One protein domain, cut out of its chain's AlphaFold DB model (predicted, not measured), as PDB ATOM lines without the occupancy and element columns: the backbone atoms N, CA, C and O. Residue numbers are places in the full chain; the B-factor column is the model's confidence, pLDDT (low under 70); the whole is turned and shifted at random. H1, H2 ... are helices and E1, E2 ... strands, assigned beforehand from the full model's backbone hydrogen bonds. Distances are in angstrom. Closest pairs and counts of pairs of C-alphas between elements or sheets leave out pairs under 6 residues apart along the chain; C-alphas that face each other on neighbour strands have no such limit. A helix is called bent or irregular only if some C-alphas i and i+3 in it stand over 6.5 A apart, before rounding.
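Overview. This is residues 7 to 130 of the 147 residues of an uncharacterized protein of Phytophthora cactorum (UniProt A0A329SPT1). What is the picture? It has little regular structure: a small sheet, E1 E2 E3, all parallel, among long loops, with the ends of H1 and H3 meeting near E3 and H2 off the sheet. What makes it up? The printed part has 124 residues, 36 in named elements, mixed, in order E1 E2 H1 E3 H2 H3. It is compact: radius of gyration of the C-alphas 13.8 A, spans 40 by 30 by 27 A.

Along the chain. Where are the strands? E1 is residues 16 to 18, from C-alpha (166.482, 220.060, 229.118); E2 is 40 to 42, E3 66 to 68. And the helices? H1 is residues 53 to 59, H2 73 to 82, 14.3 A, and H3 106 to 115, 15.0 A, ending at C-alpha (159.766, 219.209, 216.640). H3 is irregular: C-alphas 107 and 110 are 7.1 A apart.

Arrangement. What pairs? Within hydrogen-bond range are N 42 and O 17, 2.9 A, for E1 and E2, and N 68 and O 41, 2.9 A, for E2 and E3. E2, H1, E3 form a strand-helix-strand unit, parallel neighbours with a helix between, its crossover right-handed. How do helices sit? H1 and H3 only graze the sheet and only just touch, with 3 pairs of C-alphas within 8 A, the closest Ile 59 and Gly 115, 5.5 A. H2 is apart from both; O i to N i+4 pairs are within range throughout H1 and H2, 4 of 6 in H3.

Size, cuts and confidence. Which links are long? E1 to E2, 21 residues, and H2 to H3, 23; the printed part has no cut. Where is confidence low? Residues 123 to 130 have pLDDT under 70.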
ATOM      1  N   GLY A   7     163.559 206.832 234.693       95.88
ATOM      2  CA  GLY A   7     163.369 207.840 235.736       95.88
ATOM      3  C   GLY A   7     164.124 209.154 235.507       95.88
ATOM      4  O   GLY A   7     163.759 210.150 236.116       95.88
ATOM      5  N   VAL A   8     165.128 209.197 234.618       95.62
ATOM      6  CA  VAL A   8     165.778 210.457 234.213       95.62
ATOM      7  C   VAL A   8     164.795 211.364 233.471       95.62
ATOM      8  O   VAL A   8     164.768 212.561 233.727       95.62
ATOM      9  N   PHE A   9     163.950 210.804 232.606       96.25
ATOM     10  CA  PHE A   9     162.953 211.549 231.831       96.25
ATOM     11  C   PHE A   9     161.754 211.986 232.682       96.25
ATOM     12  O   PHE A   9     161.004 212.868 232.278       96.25
ATOM     13  N   GLU A  10     161.590 211.394 233.866       95.75
ATOM     14  CA  GLU A  10     160.462 211.615 234.781       95.75
ATOM     15  C   GLU A  10     160.806 212.584 235.926       95.75
ATOM     16  O   GLU A  10     159.992 212.807 236.824       95.75
ATOM     17  N   ILE A  11     162.012 213.172 235.922       95.44
ATOM     18  CA  ILE A  11     162.443 214.118 236.956       95.44
ATOM     19  C   ILE A  11     161.526 215.357 236.935       95.44
ATOM     20  O   ILE A  11     161.468 216.067 235.921       95.44
ATOM     21  N   PRO A  12     160.835 215.679 238.046       93.19
ATOM     22  CA  PRO A  12     159.981 216.859 238.108       93.19
ATOM     23  C   PRO A  12     160.771 218.139 237.825       93.19
ATOM     24  O   PRO A  12     161.820 218.373 238.422       93.19
ATOM     25  N   GLY A  13     160.265 218.974 236.916       90.56
ATOM     26  CA  GLY A  13     160.901 220.245 236.558       90.56
ATOM     27  C   GLY A  13     162.114 220.129 235.630       90.56
ATOM     28  O   GLY A  13     162.694 221.159 235.288       90.56
ATOM     29  N   LEU A  14     162.490 218.922 235.186       92.38
ATOM     30  CA  LEU A  14     163.476 218.754 234.122       92.38
ATOM     31  C   LEU A  14     163.010 219.496 232.867       92.38
ATOM     32  O   LEU A  14     161.955 219.183 232.327       92.38
ATOM     33  N   ARG A  15     163.804 220.467 232.410       91.00
ATOM     34  CA  ARG A  15     163.526 221.234 231.185       91.00
ATOM     35  C   ARG A  15     164.299 220.726 229.985       91.00
ATOM     36  O   ARG A  15     163.761 220.654 228.886       91.00
ATOM     37  N   THR A  16     165.554 220.358 230.201       89.94
ATOM     38  CA  THR A  16     166.482 220.060 229.118       89.94
ATOM     39  C   THR A  16     167.332 218.857 229.468       89.94
ATOM     40  O   THR A  16     167.827 218.753 230.589       89.94
ATOM     41  N   LEU A  17     167.499 217.952 228.506       92.19
ATOM     42  CA  LEU A  17     168.264 216.728 228.685       92.19
ATOM     43  C   LEU A  17     169.292 216.558 227.562       92.19
ATOM     44  O   LEU A  17     168.935 216.345 226.406       92.19
ATOM     45  N   GLY A  18     170.572 216.640 227.920       91.25
ATOM     46  CA  GLY A  18     171.687 216.384 227.013       91.25
ATOM     47  C   GLY A  18     172.194 214.950 227.137       91.25
ATOM     48  O   GLY A  18     172.677 214.558 228.196       91.25
ATOM     49  N   LEU A  19     172.096 214.182 226.054       92.88
ATOM     50  CA  LEU A  19     172.581 212.802 225.917       92.88
ATOM     51  C   LEU A  19     173.391 212.613 224.620       92.88
ATOM     52  O   LEU A  19     173.552 211.490 224.136       92.88
ATOM     53  N   GLY A  20     173.867 213.715 224.041       89.81
ATOM     54  CA  GLY A  20     174.685 213.725 222.838       89.81
ATOM     55  C   GLY A  20     176.057 213.087 223.038       89.81
ATOM     56  O   GLY A  20     176.585 213.021 224.150       89.81
ATOM     57  N   GLN A  21     176.654 212.623 221.941       89.62
ATOM     58  CA  GLN A  21     177.974 211.990 221.879       89.62
ATOM     59  C   GLN A  21     178.092 210.743 222.776       89.62
ATOM     60  O   GLN A  21     179.168 210.386 223.263       89.62
ATOM     61  N   MET A  22     176.965 210.070 223.012       91.62
ATOM     62  CA  MET A  22     176.879 208.852 223.810       91.62
ATOM     63  C   MET A  22     176.620 207.636 222.922       91.62
ATOM     64  O   MET A  22     175.927 207.719 221.913       91.62
ATOM     65  N   ASN A  23     177.085 206.457 223.340       95.00
ATOM     66  CA  ASN A  23     176.875 205.199 222.607       95.00
ATOM     67  C   ASN A  23     175.469 204.609 222.855       95.00
ATOM     68  O   ASN A  23     175.336 203.420 223.154       95.00
ATOM     69  N   LEU A  24     174.432 205.448 222.806       96.62
ATOM     70  CA  LEU A  24     173.035 205.050 222.979       96.62
ATOM     71  C   LEU A  24     172.494 204.502 221.660       96.62
ATOM     72  O   LEU A  24     172.605 205.166 220.636       96.62
ATOM     73  N   ASN A  25     171.903 203.309 221.695       97.19
ATOM     74  CA  ASN A  25     171.207 202.725 220.539       97.19
ATOM     75  C   ASN A  25     169.690 202.935 220.619       97.19
ATOM     76  O   ASN A  25     169.005 202.917 219.604       97.19
ATOM     77  N   GLU A  26     169.170 203.146 221.827       96.75
ATOM     78  CA  GLU A  26     167.758 203.392 222.088       96.75
ATOM     79  C   GLU A  26     167.589 204.233 223.358       96.75
ATOM     80  O   GLU A  26     168.458 204.257 224.237       96.75
ATOM     81  N   LEU A  27     166.451 204.917 223.451       97.25
ATOM     82  CA  LEU A  27     165.964 205.505 224.696       97.25
ATOM     83  C   LEU A  27     165.235 204.439 225.532       97.25
ATOM     84  O   LEU A  27     164.838 203.405 224.992       97.25
ATOM     85  N   PRO A  28     165.019 204.651 226.843       96.88
ATOM     86  CA  PRO A  28     164.249 203.713 227.649       96.88
ATOM     87  C   PRO A  28     162.831 203.524 227.098       96.88
ATOM     88  O   PRO A  28     162.109 204.484 226.835       96.88
ATOM     89  N   ARG A  29     162.409 202.264 226.971       95.31
ATOM     90  CA  ARG A  29     161.070 201.907 226.476       95.31
ATOM     91  C   ARG A  29     159.942 202.311 227.429       95.31
ATOM     92  O   ARG A  29     158.865 202.681 226.979       95.31
ATOM     93  N   ASN A  30     160.192 202.236 228.736       92.75
ATOM     94  CA  ASN A  30     159.163 202.325 229.776       92.75
ATOM     95  C   ASN A  30     159.208 203.664 230.531       92.75
ATOM     96  O   ASN A  30     159.351 203.669 231.751       92.75
ATOM     97  N   VAL A  31     159.129 204.786 229.813       96.12
ATOM     98  CA  VAL A  31     158.877 206.098 230.433       96.12
ATOM     99  C   VAL A  31     157.366 206.251 230.580       96.12
ATOM    100  O   VAL A  31     156.644 206.202 229.588       96.12
ATOM    101  N   VAL A  32     156.882 206.358 231.815       91.94
ATOM    102  CA  VAL A  32     155.448 206.375 232.137       91.94
ATOM    103  C   VAL A  32     154.948 207.804 232.274       91.94
ATOM    104  O   VAL A  32     153.884 208.128 231.760       91.94
ATOM    105  N   ASN A  33     155.714 208.655 232.962       92.25
ATOM    106  CA  ASN A  33     155.348 210.051 233.197       92.25
ATOM    107  C   ASN A  33     156.519 210.974 232.844       92.25
ATOM    108  O   ASN A  33     157.207 211.449 233.754       92.25
ATOM    109  N   PRO A  34     156.769 211.227 231.544       92.56
ATOM    110  CA  PRO A  34     157.746 212.223 231.133       92.56
ATOM    111  C   PRO A  34     157.485 213.556 231.843       92.56
ATOM    112  O   PRO A  34     156.335 213.948 232.059       92.56
ATOM    113  N   SER A  35     158.553 214.252 232.221       94.38
ATOM    114  CA  SER A  35     158.438 215.528 232.915       94.38
ATOM    115  C   SER A  35     157.643 216.519 232.058       94.38
ATOM    116  O   SER A  35     158.043 216.786 230.926       94.38
ATOM    117  N   PRO A  36     156.562 217.131 232.573       91.81
ATOM    118  CA  PRO A  36     155.734 218.052 231.789       91.81
ATOM    119  C   PRO A  36     156.460 219.366 231.458       91.81
ATOM    120  O   PRO A  36     155.961 220.183 230.694       91.81
ATOM    121  N   SER A  37     157.617 219.608 232.082       93.00
ATOM    122  CA  SER A  37     158.479 220.757 231.801       93.00
ATOM    123  C   SER A  37     159.557 220.459 230.758       93.00
ATOM    124  O   SER A  37     160.233 221.398 230.339       93.00
ATOM    125  N   LEU A  38     159.727 219.192 230.356       93.81
ATOM    126  CA  LEU A  38     160.755 218.780 229.409       93.81
ATOM    127  C   LEU A  38     160.413 219.349 228.038       93.81
ATOM    128  O   LEU A  38     159.388 219.006 227.456       93.81
ATOM    129  N   ASN A  39     161.274 220.226 227.533       93.62
ATOM    130  CA  ASN A  39     161.056 220.902 226.262       93.62
ATOM    131  C   ASN A  39     162.151 220.622 225.231       93.62
ATOM    132  O   ASN A  39     161.945 220.897 224.053       93.62
ATOM    133  N   SER A  40     163.318 220.130 225.658       92.69
ATOM    134  CA  SER A  40     164.453 219.929 224.758       92.69
ATOM    135  C   SER A  40     165.231 218.666 225.105       92.69
ATOM    136  O   SER A  40     165.619 218.469 226.262       92.69
ATOM    137  N   ILE A  41     165.510 217.838 224.100       94.88
ATOM    138  CA  ILE A  41     166.368 216.654 224.228       94.88
ATOM    139  C   ILE A  41     167.432 216.694 223.133       94.88
ATOM    140  O   ILE A  41     167.113 216.876 221.958       94.88
ATOM    141  N   PHE A  42     168.688 216.485 223.518       93.56
ATOM    142  CA  PHE A  42     169.832 216.449 222.610       93.56
ATOM    143  C   PHE A  42     170.405 215.032 222.572       93.56
ATOM    144  O   PHE A  42     170.843 214.507 223.593       93.56
ATOM    145  N   LEU A  43     170.352 214.409 221.399       94.94
ATOM    146  CA  LEU A  43     170.765 213.037 221.086       94.94
ATOM    147  C   LEU A  43     171.794 213.018 219.948       94.94
ATOM    148  O   LEU A  43     171.953 212.005 219.260       94.94
ATOM    149  N   ASP A  44     172.446 214.149 219.698       92.19
ATOM    150  CA  ASP A  44     173.393 214.309 218.608       92.19
ATOM    151  C   ASP A  44     174.533 213.286 218.703       92.19
ATOM    152  O   ASP A  44     175.018 212.975 219.785       92.19
ATOM    153  N   GLY A  45     174.955 212.708 217.581       92.50
ATOM    154  CA  GLY A  45     176.056 211.737 217.553       92.50
ATOM    155  C   GLY A  45     175.815 210.446 218.347       92.50
ATOM    156  O   GLY A  45     176.776 209.762 218.697       92.50
ATOM    157  N   THR A  46     174.558 210.110 218.647       95.69
ATOM    158  CA  THR A  46     174.174 208.790 219.174       95.69
ATOM    159  C   THR A  46     173.940 207.784 218.041       95.69
ATOM    160  O   THR A  46     173.936 208.135 216.864       95.69
ATOM    161  N   ASN A  47     173.697 206.514 218.379       97.38
ATOM    162  CA  ASN A  47     173.344 205.464 217.415       97.38
ATOM    163  C   ASN A  47     171.824 205.240 217.315       97.38
ATOM    164  O   ASN A  47     171.383 204.181 216.873       97.38
ATOM    165  N   ILE A  48     171.012 206.207 217.749       98.00
ATOM    166  CA  ILE A  48     169.553 206.074 217.776       98.00
ATOM    167  C   ILE A  48     168.990 206.080 216.350       98.00
ATOM    168  O   ILE A  48     169.214 207.008 215.568       98.00
ATOM    169  N   SER A  49     168.231 205.036 216.018       98.12
ATOM    170  CA  SER A  49     167.588 204.866 214.708       98.12
ATOM    171  C   SER A  49     166.061 204.771 214.775       98.12
ATOM    172  O   SER A  49     165.412 204.667 213.732       98.12
ATOM    173  N   PHE A  50     165.482 204.782 215.979       98.06
ATOM    174  CA  PHE A  50     164.041 204.744 216.199       98.06
ATOM    175  C   PHE A  50     163.638 205.363 217.543       98.06
ATOM    176  O   PHE A  50     164.469 205.534 218.435       98.06
ATOM    177  N   PHE A  51     162.343 205.649 217.696       98.19
ATOM    178  CA  PHE A  51     161.766 206.207 218.918       98.19
ATOM    179  C   PHE A  51     160.583 205.385 219.435       98.19
ATOM    180  O   PHE A  51     159.894 204.700 218.675       98.19
ATOM    181  N   TRP A  52     160.352 205.475 220.745       97.88
ATOM    182  CA  TRP A  52     159.217 204.862 221.436       97.88
ATOM    183  C   TRP A  52     158.012 205.814 221.503       97.88
ATOM    184  O   TRP A  52     158.222 207.025 221.484       97.88
ATOM    185  N   PRO A  53     156.770 205.309 221.651       96.50
ATOM    186  CA  PRO A  53     155.553 206.123 221.576       96.50
ATOM    187  C   PRO A  53     155.503 207.327 222.521       96.50
ATOM    188  O   PRO A  53     155.009 208.374 222.129       96.50
ATOM    189  N   TRP A  54     156.087 207.235 223.719       96.06
ATOM    190  CA  TRP A  54     156.116 208.355 224.668       96.06
ATOM    191  C   TRP A  54     156.887 209.586 224.148       96.06
ATOM    192  O   TRP A  54     156.702 210.691 224.652       96.06
ATOM    193  N   MET A  55     157.752 209.424 223.141       96.94
ATOM    194  CA  MET A  55     158.412 210.555 222.480       96.94
ATOM    195  C   MET A  55     157.445 211.348 221.603       96.94
ATOM    196  O   MET A  55     157.590 212.564 221.510       96.94
ATOM    197  N   ASP A  56     156.448 210.696 220.998       95.94
ATOM    198  CA  ASP A  56     155.408 211.397 220.240       95.94
ATOM    199  C   ASP A  56     154.549 212.258 221.160       95.94
ATOM    200  O   ASP A  56     154.223 213.393 220.811       95.94
ATOM    201  N   ASP A  57     154.255 211.753 222.361       93.06
ATOM    202  CA  ASP A  57     153.544 212.522 223.381       93.06
ATOM    203  C   ASP A  57     154.303 213.809 223.719       93.06
ATOM    204  O   ASP A  57     153.672 214.844 223.881       93.06
ATOM    205  N   LEU A  58     155.644 213.769 223.773       93.94
ATOM    206  CA  LEU A  58     156.484 214.945 224.022       93.94
ATOM    207  C   LEU A  58     156.530 215.905 222.835       93.94
ATOM    208  O   LEU A  58     156.257 217.089 223.014       93.94
ATOM    209  N   ILE A  59     156.865 215.422 221.633       94.12
ATOM    210  CA  ILE A  59     157.072 216.298 220.464       94.12
ATOM    211  C   ILE A  59     155.784 216.981 219.984       94.12
ATOM    212  O   ILE A  59     155.839 217.927 219.201       94.12
ATOM    213  N   THR A  60     154.628 216.500 220.445       92.06
ATOM    214  CA  THR A  60     153.313 217.085 220.156       92.06
ATOM    215  C   THR A  60     152.788 217.997 221.264       92.06
ATOM    216  O   THR A  60     151.735 218.613 221.085       92.06
ATOM    217  N   MET A  61     153.500 218.141 222.389       91.19
ATOM    218  CA  MET A  61     153.141 219.118 223.420       91.19
ATOM    219  C   MET A  61     153.300 220.544 222.891       91.19
ATOM    220  O   MET A  61     154.283 220.873 222.235       91.19
ATOM    221  N   GLU A  62     152.392 221.441 223.281       88.75
ATOM    222  CA  GLU A  62     152.508 222.874 222.963       88.75
ATOM    223  C   GLU A  62     153.782 223.509 223.541       88.75
ATOM    224  O   GLU A  62     154.291 224.495 223.015       88.75
ATOM    225  N   THR A  63     154.297 222.951 224.637       88.69
ATOM    226  CA  THR A  63     155.527 223.396 225.300       88.69
ATOM    227  C   THR A  63     156.792 222.821 224.673       88.69
ATOM    228  O   THR A  63     157.885 223.191 225.108       88.69
ATOM    229  N   TRP A  64     156.668 221.909 223.701       94.00
ATOM    230  CA  TRP A  64     157.815 221.278 223.069       94.00
ATOM    231  C   TRP A  64     158.670 222.310 222.337       94.00
ATOM    232  O   TRP A  64     158.172 223.150 221.592       94.00
ATOM    233  N   GLY A  65     159.974 222.240 222.580       92.81
ATOM    234  CA  GLY A  65     160.968 223.064 221.917       92.81
ATOM    235  C   GLY A  65     161.600 222.306 220.763       92.81
ATOM    236  O   GLY A  65     161.347 222.624 219.605       92.81
ATOM    237  N   ILE A  66     162.470 221.340 221.076       92.62
ATOM    238  CA  ILE A  66     163.306 220.703 220.055       92.62
ATOM    239  C   ILE A  66     163.855 219.329 220.459       92.62
ATOM    240  O   ILE A  66     164.362 219.125 221.563       92.62
ATOM    241  N   LEU A  67     163.817 218.390 219.515       96.25
ATOM    242  CA  LEU A  67     164.577 217.144 219.532       96.25
ATOM    243  C   LEU A  67     165.775 217.312 218.605       96.25
ATOM    244  O   LEU A  67     165.605 217.339 217.391       96.25
ATOM    245  N   VAL A  68     166.984 217.398 219.140       95.12
ATOM    246  CA  VAL A  68     168.191 217.386 218.306       95.12
ATOM    247  C   VAL A  68     168.676 215.950 218.187       95.12
ATOM    248  O   VAL A  68     169.023 215.336 219.188       95.12
ATOM    249  N   ALA A  69     168.714 215.408 216.974       96.06
ATOM    250  CA  ALA A  69     169.198 214.049 216.701       96.06
ATOM    251  C   ALA A  69     170.233 214.026 215.561       96.06
ATOM    252  O   ALA A  69     170.407 213.018 214.875       96.06
ATOM    253  N   SER A  70     170.910 215.155 215.334       93.88
ATOM    254  CA  SER A  70     171.926 215.305 214.291       93.88
ATOM    255  C   SER A  70     173.009 214.223 214.399       93.88
ATOM    256  O   SER A  70     173.360 213.765 215.481       93.88
ATOM    257  N   LEU A  71     173.526 213.761 213.259       93.69
ATOM    258  CA  LEU A  71     174.463 212.628 213.157       93.69
ATOM    259  C   LEU A  71     173.957 211.260 213.662       93.69
ATOM    260  O   LEU A  71     174.683 210.279 213.502       93.69
ATOM    261  N   ALA A  72     172.745 211.148 214.212       96.25
ATOM    262  CA  ALA A  72     172.156 209.850 214.517       96.25
ATOM    263  C   ALA A  72     171.622 209.176 213.234       96.25
ATOM    264  O   ALA A  72     171.172 209.875 212.314       96.25
ATOM    265  N   PRO A  73     171.604 207.828 213.154       98.00
ATOM    266  CA  PRO A  73     171.027 207.104 212.020       98.00
ATOM    267  C   PRO A  73     169.602 207.548 211.664       98.00
ATOM    268  O   PRO A  73     169.282 207.655 210.481       98.00
ATOM    269  N   TYR A  74     168.785 207.889 212.670       98.00
ATOM    270  CA  TYR A  74     167.449 208.456 212.472       98.00
ATOM    271  C   TYR A  74     167.457 209.679 211.543       98.00
ATOM    272  O   TYR A  74     166.687 209.739 210.589       98.00
ATOM    273  N   CYS A  75     168.354 210.638 211.783       97.31
ATOM    274  CA  CYS A  75     168.433 211.859 210.986       97.31
ATOM    275  C   CYS A  75     168.983 211.618 209.577       97.31
ATOM    276  O   CYS A  75     168.526 212.257 208.634       97.31
ATOM    277  N   SER A  76     169.904 210.662 209.414       97.00
ATOM    278  CA  SER A  76     170.351 210.221 208.083       97.00
ATOM    279  C   SER A  76     169.188 209.654 207.261       97.00
ATOM    280  O   SER A  76     169.100 209.892 206.057       97.00
ATOM    281  N   ASP A  77     168.302 208.881 207.887       97.94
ATOM    282  CA  ASP A  77     167.125 208.346 207.204       97.94
ATOM    283  C   ASP A  77     166.085 209.433 206.938       97.94
ATOM    284  O   ASP A  77     165.564 209.510 205.827       97.94
ATOM    285  N   LEU A  78     165.836 210.316 207.909       97.12
ATOM    286  CA  LEU A  78     164.897 211.421 207.751       97.12
ATOM    287  C   LEU A  78     165.299 212.354 206.598       97.12
ATOM    288  O   LEU A  78     164.442 212.738 205.808       97.12
ATOM    289  N   GLU A  79     166.590 212.658 206.436       96.12
ATOM    290  CA  GLU A  79     167.096 213.458 205.312       96.12
ATOM    291  C   GLU A  79     166.835 212.777 203.957       96.12
ATOM    292  O   GLU A  79     166.351 213.418 203.021       96.12
ATOM    293  N   LYS A  80     167.102 211.466 203.849       97.44
ATOM    294  CA  LYS A  80     166.813 210.679 202.634       97.44
ATOM    295  C   LYS A  80     165.321 210.616 202.326       97.44
ATOM    296  O   LYS A  80     164.934 210.583 201.165       97.44
ATOM    297  N   ILE A  81     164.483 210.579 203.354       96.81
ATOM    298  CA  ILE A  81     163.031 210.598 203.186       96.81
ATOM    299  C   ILE A  81     162.581 211.968 202.678       96.81
ATOM    300  O   ILE A  81     161.865 212.067 201.685       96.81
ATOM    301  N   GLN A  82     163.054 213.043 203.306       93.75
ATOM    302  CA  GLN A  82     162.684 214.411 202.946       93.75
ATOM    303  C   GLN A  82     163.155 214.813 201.543       93.75
ATOM    304  O   GLN A  82     162.481 215.593 200.872       93.75
ATOM    305  N   ASN A  83     164.289 214.281 201.079       95.44
ATOM    306  CA  ASN A  83     164.798 214.537 199.730       95.44
ATOM    307  C   ASN A  83     164.271 213.550 198.665       95.44
ATOM    308  O   ASN A  83     164.624 213.684 197.492       95.44
ATOM    309  N   GLY A  84     163.426 212.587 199.054       95.12
ATOM    310  CA  GLY A  84     162.823 211.599 198.156       95.12
ATOM    311  C   GLY A  84     163.758 210.470 197.706       95.12
ATOM    312  O   GLY A  84     163.437 209.761 196.755       95.12
ATOM    313  N   ALA A  85     164.918 210.290 198.346       97.62
ATOM    314  CA  ALA A  85     165.814 209.162 198.094       97.62
ATOM    315  C   ALA A  85     165.366 207.858 198.784       97.62
ATOM    316  O   ALA A  85     165.868 206.787 198.435       97.62
ATOM    317  N   ALA A  86     164.457 207.932 199.760       96.81
ATOM    318  CA  ALA A  86     163.861 206.785 200.441       96.81
ATOM    319  C   ALA A  86     162.391 207.051 200.806       96.81
ATOM    320  O   ALA A  86     162.030 208.174 201.133       96.81
ATOM    321  N   ASP A  87     161.563 206.004 200.829       95.19
ATOM    322  CA  ASP A  87     160.142 206.115 201.209       95.19
ATOM    323  C   ASP A  87     159.878 205.684 202.668       95.19
ATOM    324  O   ASP A  87     158.761 205.790 203.173       95.19
ATOM    325  N   ALA A  88     160.896 205.146 203.349       95.81
ATOM    326  CA  ALA A  88     160.798 204.601 204.699       95.81
ATOM    327  C   ALA A  88     162.143 204.662 205.437       95.81
ATOM    328  O   ALA A  88     163.207 204.732 204.816       95.81
ATOM    329  N   PHE A  89     162.082 204.588 206.768       97.25
ATOM    330  CA  PHE A  89     163.260 204.431 207.622       97.25
ATOM    331  C   PHE A  89     163.954 203.088 207.354       97.25
ATOM    332  O   PHE A  89     163.306 202.098 207.014       97.25
ATOM    333  N   SER A  90     165.277 203.041 207.528       96.81
ATOM    334  CA  SER A  90     166.065 201.814 207.350       96.81
ATOM    335  C   SER A  90     165.848 200.801 208.480       96.81
ATOM    336  O   SER A  90     166.005 199.595 208.270       96.81
ATOM    337  N   THR A  91     165.449 201.275 209.665       96.06
ATOM    338  CA  THR A  91     165.013 200.426 210.778       96.06
ATOM    339  C   THR A  91     163.746 199.654 210.378       96.06
ATOM    340  O   THR A  91     162.786 200.280 209.923       96.06
ATOM    341  N   PRO A  92     163.685 198.319 210.576       94.75
ATOM    342  CA  PRO A  92     162.492 197.538 210.268       94.75
ATOM    343  C   PRO A  92     161.243 198.102 210.962       94.75
ATOM    344  O   PRO A  92     161.304 198.402 212.155       94.75
ATOM    345  N   PRO A  93     160.104 198.225 210.259       91.81
ATOM    346  CA  PRO A  93     158.892 198.769 210.853       91.81
ATOM    347  C   PRO A  93     158.405 197.879 212.001       91.81
ATOM    348  O   PRO A  93     158.401 196.651 211.899       91.81
ATOM    349  N   SER A  94     157.952 198.512 213.081       95.94
ATOM    350  CA  SER A  94     157.390 197.844 214.253       95.94
ATOM    351  C   SER A  94     156.152 198.597 214.738       95.94
ATOM    352  O   SER A  94     156.195 199.826 214.805       95.94
ATOM    353  N   PRO A  95     155.065 197.898 215.119       94.56
ATOM    354  CA  PRO A  95     153.896 198.535 215.728       94.56
ATOM    355  C   PRO A  95     154.192 199.136 217.110       94.56
ATOM    356  O   PRO A  95     153.398 199.926 217.609       94.56
ATOM    357  N   ASP A  96     155.320 198.767 217.721       96.50
ATOM    358  CA  ASP A  96     155.739 199.262 219.034       96.50
ATOM    359  C   ASP A  96     156.465 200.613 218.963       96.50
ATOM    360  O   ASP A  96     156.787 201.184 220.005       96.50
ATOM    361  N   TYR A  97     156.787 201.099 217.763       97.44
ATOM    362  CA  TYR A  97     157.496 202.358 217.570       97.44
ATOM    363  C   TYR A  97     156.556 203.560 217.539       97.44
ATOM    364  O   TYR A  97     155.354 203.436 217.323       97.44
ATOM    365  N   ALA A  98     157.148 204.732 217.747       97.56
ATOM    366  CA  ALA A  98     156.491 206.027 217.713       97.56
ATOM    367  C   ALA A  98     155.724 206.261 216.385       97.56
ATOM    368  O   ALA A  98     156.364 206.401 215.339       97.56
ATOM    369  N   PRO A  99     154.375 206.279 216.376       97.00
ATOM    370  CA  PRO A  99     153.570 206.444 215.161       97.00
ATOM    371  C   PRO A  99     153.713 207.793 214.438       97.00
ATOM    372  O   PRO A  99     153.272 207.887 213.291       97.00
ATOM    373  N   ILE A 100     154.282 208.825 215.064       97.31
ATOM    374  CA  ILE A 100     154.590 210.114 214.433       97.31
ATOM    375  C   ILE A 100     156.051 210.121 213.990       97.31
ATOM    376  O   ILE A 100     156.320 210.201 212.792       97.31
ATOM    377  N   LEU A 101     156.991 209.959 214.926       97.69
ATOM    378  CA  LEU A 101     158.425 210.027 214.628       97.69
ATOM    379  C   LEU A 101     158.917 208.933 213.666       97.69
ATOM    380  O   LEU A 101     159.879 209.184 212.943       97.69
ATOM    381  N   MET A 102     158.279 207.752 213.632       97.62
ATOM    382  CA  MET A 102     158.688 206.603 212.800       97.62
ATOM    383  C   MET A 102     157.790 206.345 211.586       97.62
ATOM    384  O   MET A 102     157.897 205.296 210.949       97.62
ATOM    385  N   ASN A 103     156.920 207.290 211.231       96.56
ATOM    386  CA  ASN A 103     156.062 207.176 210.055       96.56
ATOM    387  C   ASN A 103     156.202 208.429 209.173       96.56
ATOM    388  O   ASN A 103     155.710 209.490 209.554       96.56
ATOM    389  N   PRO A 104     156.807 208.304 207.978       95.06
ATOM    390  CA  PRO A 104     157.099 209.434 207.098       95.06
ATOM    391  C   PRO A 104     155.902 209.932 206.269       95.06
ATOM    392  O   PRO A 104     156.089 210.701 205.329       95.06
ATOM    393  N   SER A 105     154.673 209.497 206.568       95.50
ATOM    394  CA  SER A 105     153.475 209.977 205.868       95.50
ATOM    395  C   SER A 105     153.311 211.503 205.945       95.50
ATOM    396  O   SER A 105     153.701 212.129 206.929       95.50
ATOM    397  N   GLU A 106     152.648 212.098 204.946       94.56
ATOM    398  CA  GLU A 106     152.420 213.554 204.862       94.56
ATOM    399  C   GLU A 106     151.785 214.149 206.131       94.56
ATOM    400  O   GLU A 106     152.102 215.272 206.516       94.56
ATOM    401  N   ALA A 107     150.930 213.383 206.818       95.38
ATOM    402  CA  ALA A 107     150.274 213.807 208.053       95.38
ATOM    403  C   ALA A 107     151.261 214.092 209.201       95.38
ATOM    404  O   ALA A 107     150.995 214.951 210.039       95.38
ATOM    405  N   ASN A 108     152.406 213.406 209.218       96.44
ATOM    406  CA  ASN A 108     153.419 213.528 210.265       96.44
ATOM    407  C   ASN A 108     154.536 214.514 209.903       96.44
ATOM    408  O   ASN A 108     155.359 214.842 210.757       96.44
ATOM    409  N   VAL A 109     154.560 215.028 208.669       93.62
ATOM    410  CA  VAL A 109     155.585 215.987 208.237       93.62
ATOM    411  C   VAL A 109     155.595 217.239 209.123       93.62
ATOM    412  O   VAL A 109     156.677 217.580 209.594       93.62
ATOM    413  N   PRO A 110     154.463 217.912 209.424       93.88
ATOM    414  CA  PRO A 110     154.486 219.102 210.273       93.88
ATOM    415  C   PRO A 110     155.055 218.873 211.686       93.88
ATOM    416  O   PRO A 110     155.997 219.584 212.036       93.88
ATOM    417  N   PRO A 111     154.566 217.915 212.505       93.75
ATOM    418  CA  PRO A 111     155.105 217.726 213.854       93.75
ATOM    419  C   PRO A 111     156.584 217.317 213.846       93.75
ATOM    420  O   PRO A 111     157.344 217.800 214.680       93.75
ATOM    421  N   VAL A 112     157.029 216.506 212.879       95.75
ATOM    422  CA  VAL A 112     158.451 216.143 212.757       95.75
ATOM    423  C   VAL A 112     159.296 217.346 212.330       95.75
ATOM    424  O   VAL A 112     160.344 217.591 212.917       95.75
ATOM    425  N   TYR A 113     158.836 218.134 211.354       91.69
ATOM    426  CA  TYR A 113     159.557 219.306 210.850       91.69
ATOM    427  C   TYR A 113     159.742 220.397 211.914       91.69
ATOM    428  O   TYR A 113     160.797 221.023 211.969       91.69
ATOM    429  N   TYR A 114     158.735 220.633 212.760       91.00
ATOM    430  CA  TYR A 114     158.823 221.637 213.825       91.00
ATOM    431  C   TYR A 114     159.464 221.106 215.107       91.00
ATOM    432  O   TYR A 114     160.074 221.879 215.840       91.00
ATOM    433  N   GLY A 115     159.322 219.809 215.387       92.81
ATOM    434  CA  GLY A 115     159.766 219.209 216.640       92.81
ATOM    435  C   GLY A 115     161.171 218.621 216.605       92.81
ATOM    436  O   GLY A 115     161.732 218.392 217.676       92.81
ATOM    437  N   VAL A 116     161.745 218.367 215.422       96.19
ATOM    438  CA  VAL A 116     163.022 217.655 215.268       96.19
ATOM    439  C   VAL A 116     164.017 218.454 214.435       96.19
ATOM    440  O   VAL A 116     163.707 218.935 213.350       96.19
ATOM    441  N   SER A 117     165.255 218.536 214.915       94.38
ATOM    442  CA  SER A 117     166.380 219.092 214.178       94.38
ATOM    443  C   SER A 117     167.461 218.049 213.927       94.38
ATOM    444  O   SER A 117     167.988 217.409 214.842       94.38
ATOM    445  N   CYS A 118     167.813 217.933 212.651       95.00
ATOM    446  CA  CYS A 118     168.931 217.137 212.158       95.00
ATOM    447  C   CYS A 118     170.141 217.996 211.767       95.00
ATOM    448  O   CYS A 118     171.104 217.472 211.211       95.00
ATOM    449  N   ASP A 119     170.108 219.301 212.052       90.06
ATOM    450  CA  ASP A 119     171.173 220.224 211.670       90.06
ATOM    451  C   ASP A 119     172.446 219.972 212.511       90.06
ATOM    452  O   ASP A 119     172.402 220.032 213.746       90.06
ATOM    453  N   PRO A 120     173.601 219.686 211.880       82.12
ATOM    454  CA  PRO A 120     174.867 219.512 212.584       82.12
ATOM    455  C   PRO A 120     175.395 220.801 213.236       82.12
ATOM    456  O   PRO A 120     176.338 220.727 214.015       82.12
ATOM    457  N   SER A 121     174.818 221.980 212.978       78.38
ATOM    458  CA  SER A 121     175.183 223.223 213.677       78.38
ATOM    459  C   SER A 121     174.929 223.161 215.191       78.38
ATOM    460  O   SER A 121     175.574 223.879 215.954       78.38
ATOM    461  N   TRP A 122     174.064 222.243 215.633       70.62
ATOM    462  CA  TRP A 122     173.824 221.940 217.044       70.62
ATOM    463  C   TRP A 122     174.918 221.078 217.695       70.62
ATOM    464  O   TRP A 122     174.828 220.807 218.892       70.62
ATOM    465  N   LEU A 123     175.939 220.637 216.944       63.81
ATOM    466  CA  LEU A 123     177.081 219.887 217.471       63.81
ATOM    467  C   LEU A 123     178.027 220.829 218.228       63.81
ATOM    468  O   LEU A 123     178.761 221.612 217.623       63.81
ATOM    469  N   GLY A 124     178.050 220.741 219.559       59.31
ATOM    470  CA  GLY A 124     178.961 221.535 220.381       59.31
ATOM    471  C   GLY A 124     178.705 221.429 221.882       59.31
ATOM    472  O   GLY A 124     177.787 220.754 222.336       59.31
ATOM    473  N   THR A 125     179.535 222.111 222.674       56.38
ATOM    474  CA  THR A 125     179.286 222.299 224.108       56.38
ATOM    475  C   THR A 125     178.043 223.160 224.302       56.38
ATOM    476  O   THR A 125     178.075 224.360 224.026       56.38
ATOM    477  N   TYR A 126     176.967 222.550 224.796       62.38
ATOM    478  CA  TYR A 126     175.768 223.252 225.243       62.38
ATOM    479  C   TYR A 126     176.110 224.098 226.469       62.38
ATOM    480  O   TYR A 126     176.206 223.585 227.583       62.38
ATOM    481  N   TYR A 127     176.350 225.391 226.257       58.88
ATOM    482  CA  TYR A 127     176.519 226.344 227.345       58.88
ATOM    483  C   TYR A 127     175.212 227.110 227.520       58.88
ATOM    484  O   TYR A 127     174.934 228.069 226.799       58.88
ATOM    485  N   TYR A 128     174.369 226.637 228.436       65.56
ATOM    486  CA  TYR A 128     173.117 227.304 228.769       65.56
ATOM    487  C   TYR A 128     173.405 228.489 229.685       65.56
ATOM    488  O   TYR A 128     173.218 228.385 230.891       65.56
ATOM    489  N   ILE A 129     173.860 229.605 229.112       64.88
ATOM    490  CA  ILE A 129     174.212 230.821 229.867       64.88
ATOM    491  C   ILE A 129     173.073 231.230 230.806       64.88
ATOM    492  O   ILE A 129     173.330 231.532 231.961       64.88
ATOM    493  N   ASP A 130     171.820 231.142 230.352       62.25
ATOM    494  CA  ASP A 130     170.660 231.499 231.176       62.25
ATOM    495  C   ASP A 130     170.485 230.564 232.392       62.25
ATOM    496  O   ASP A 130     170.201 231.024 233.494       62.25
TER     497      ASP A 130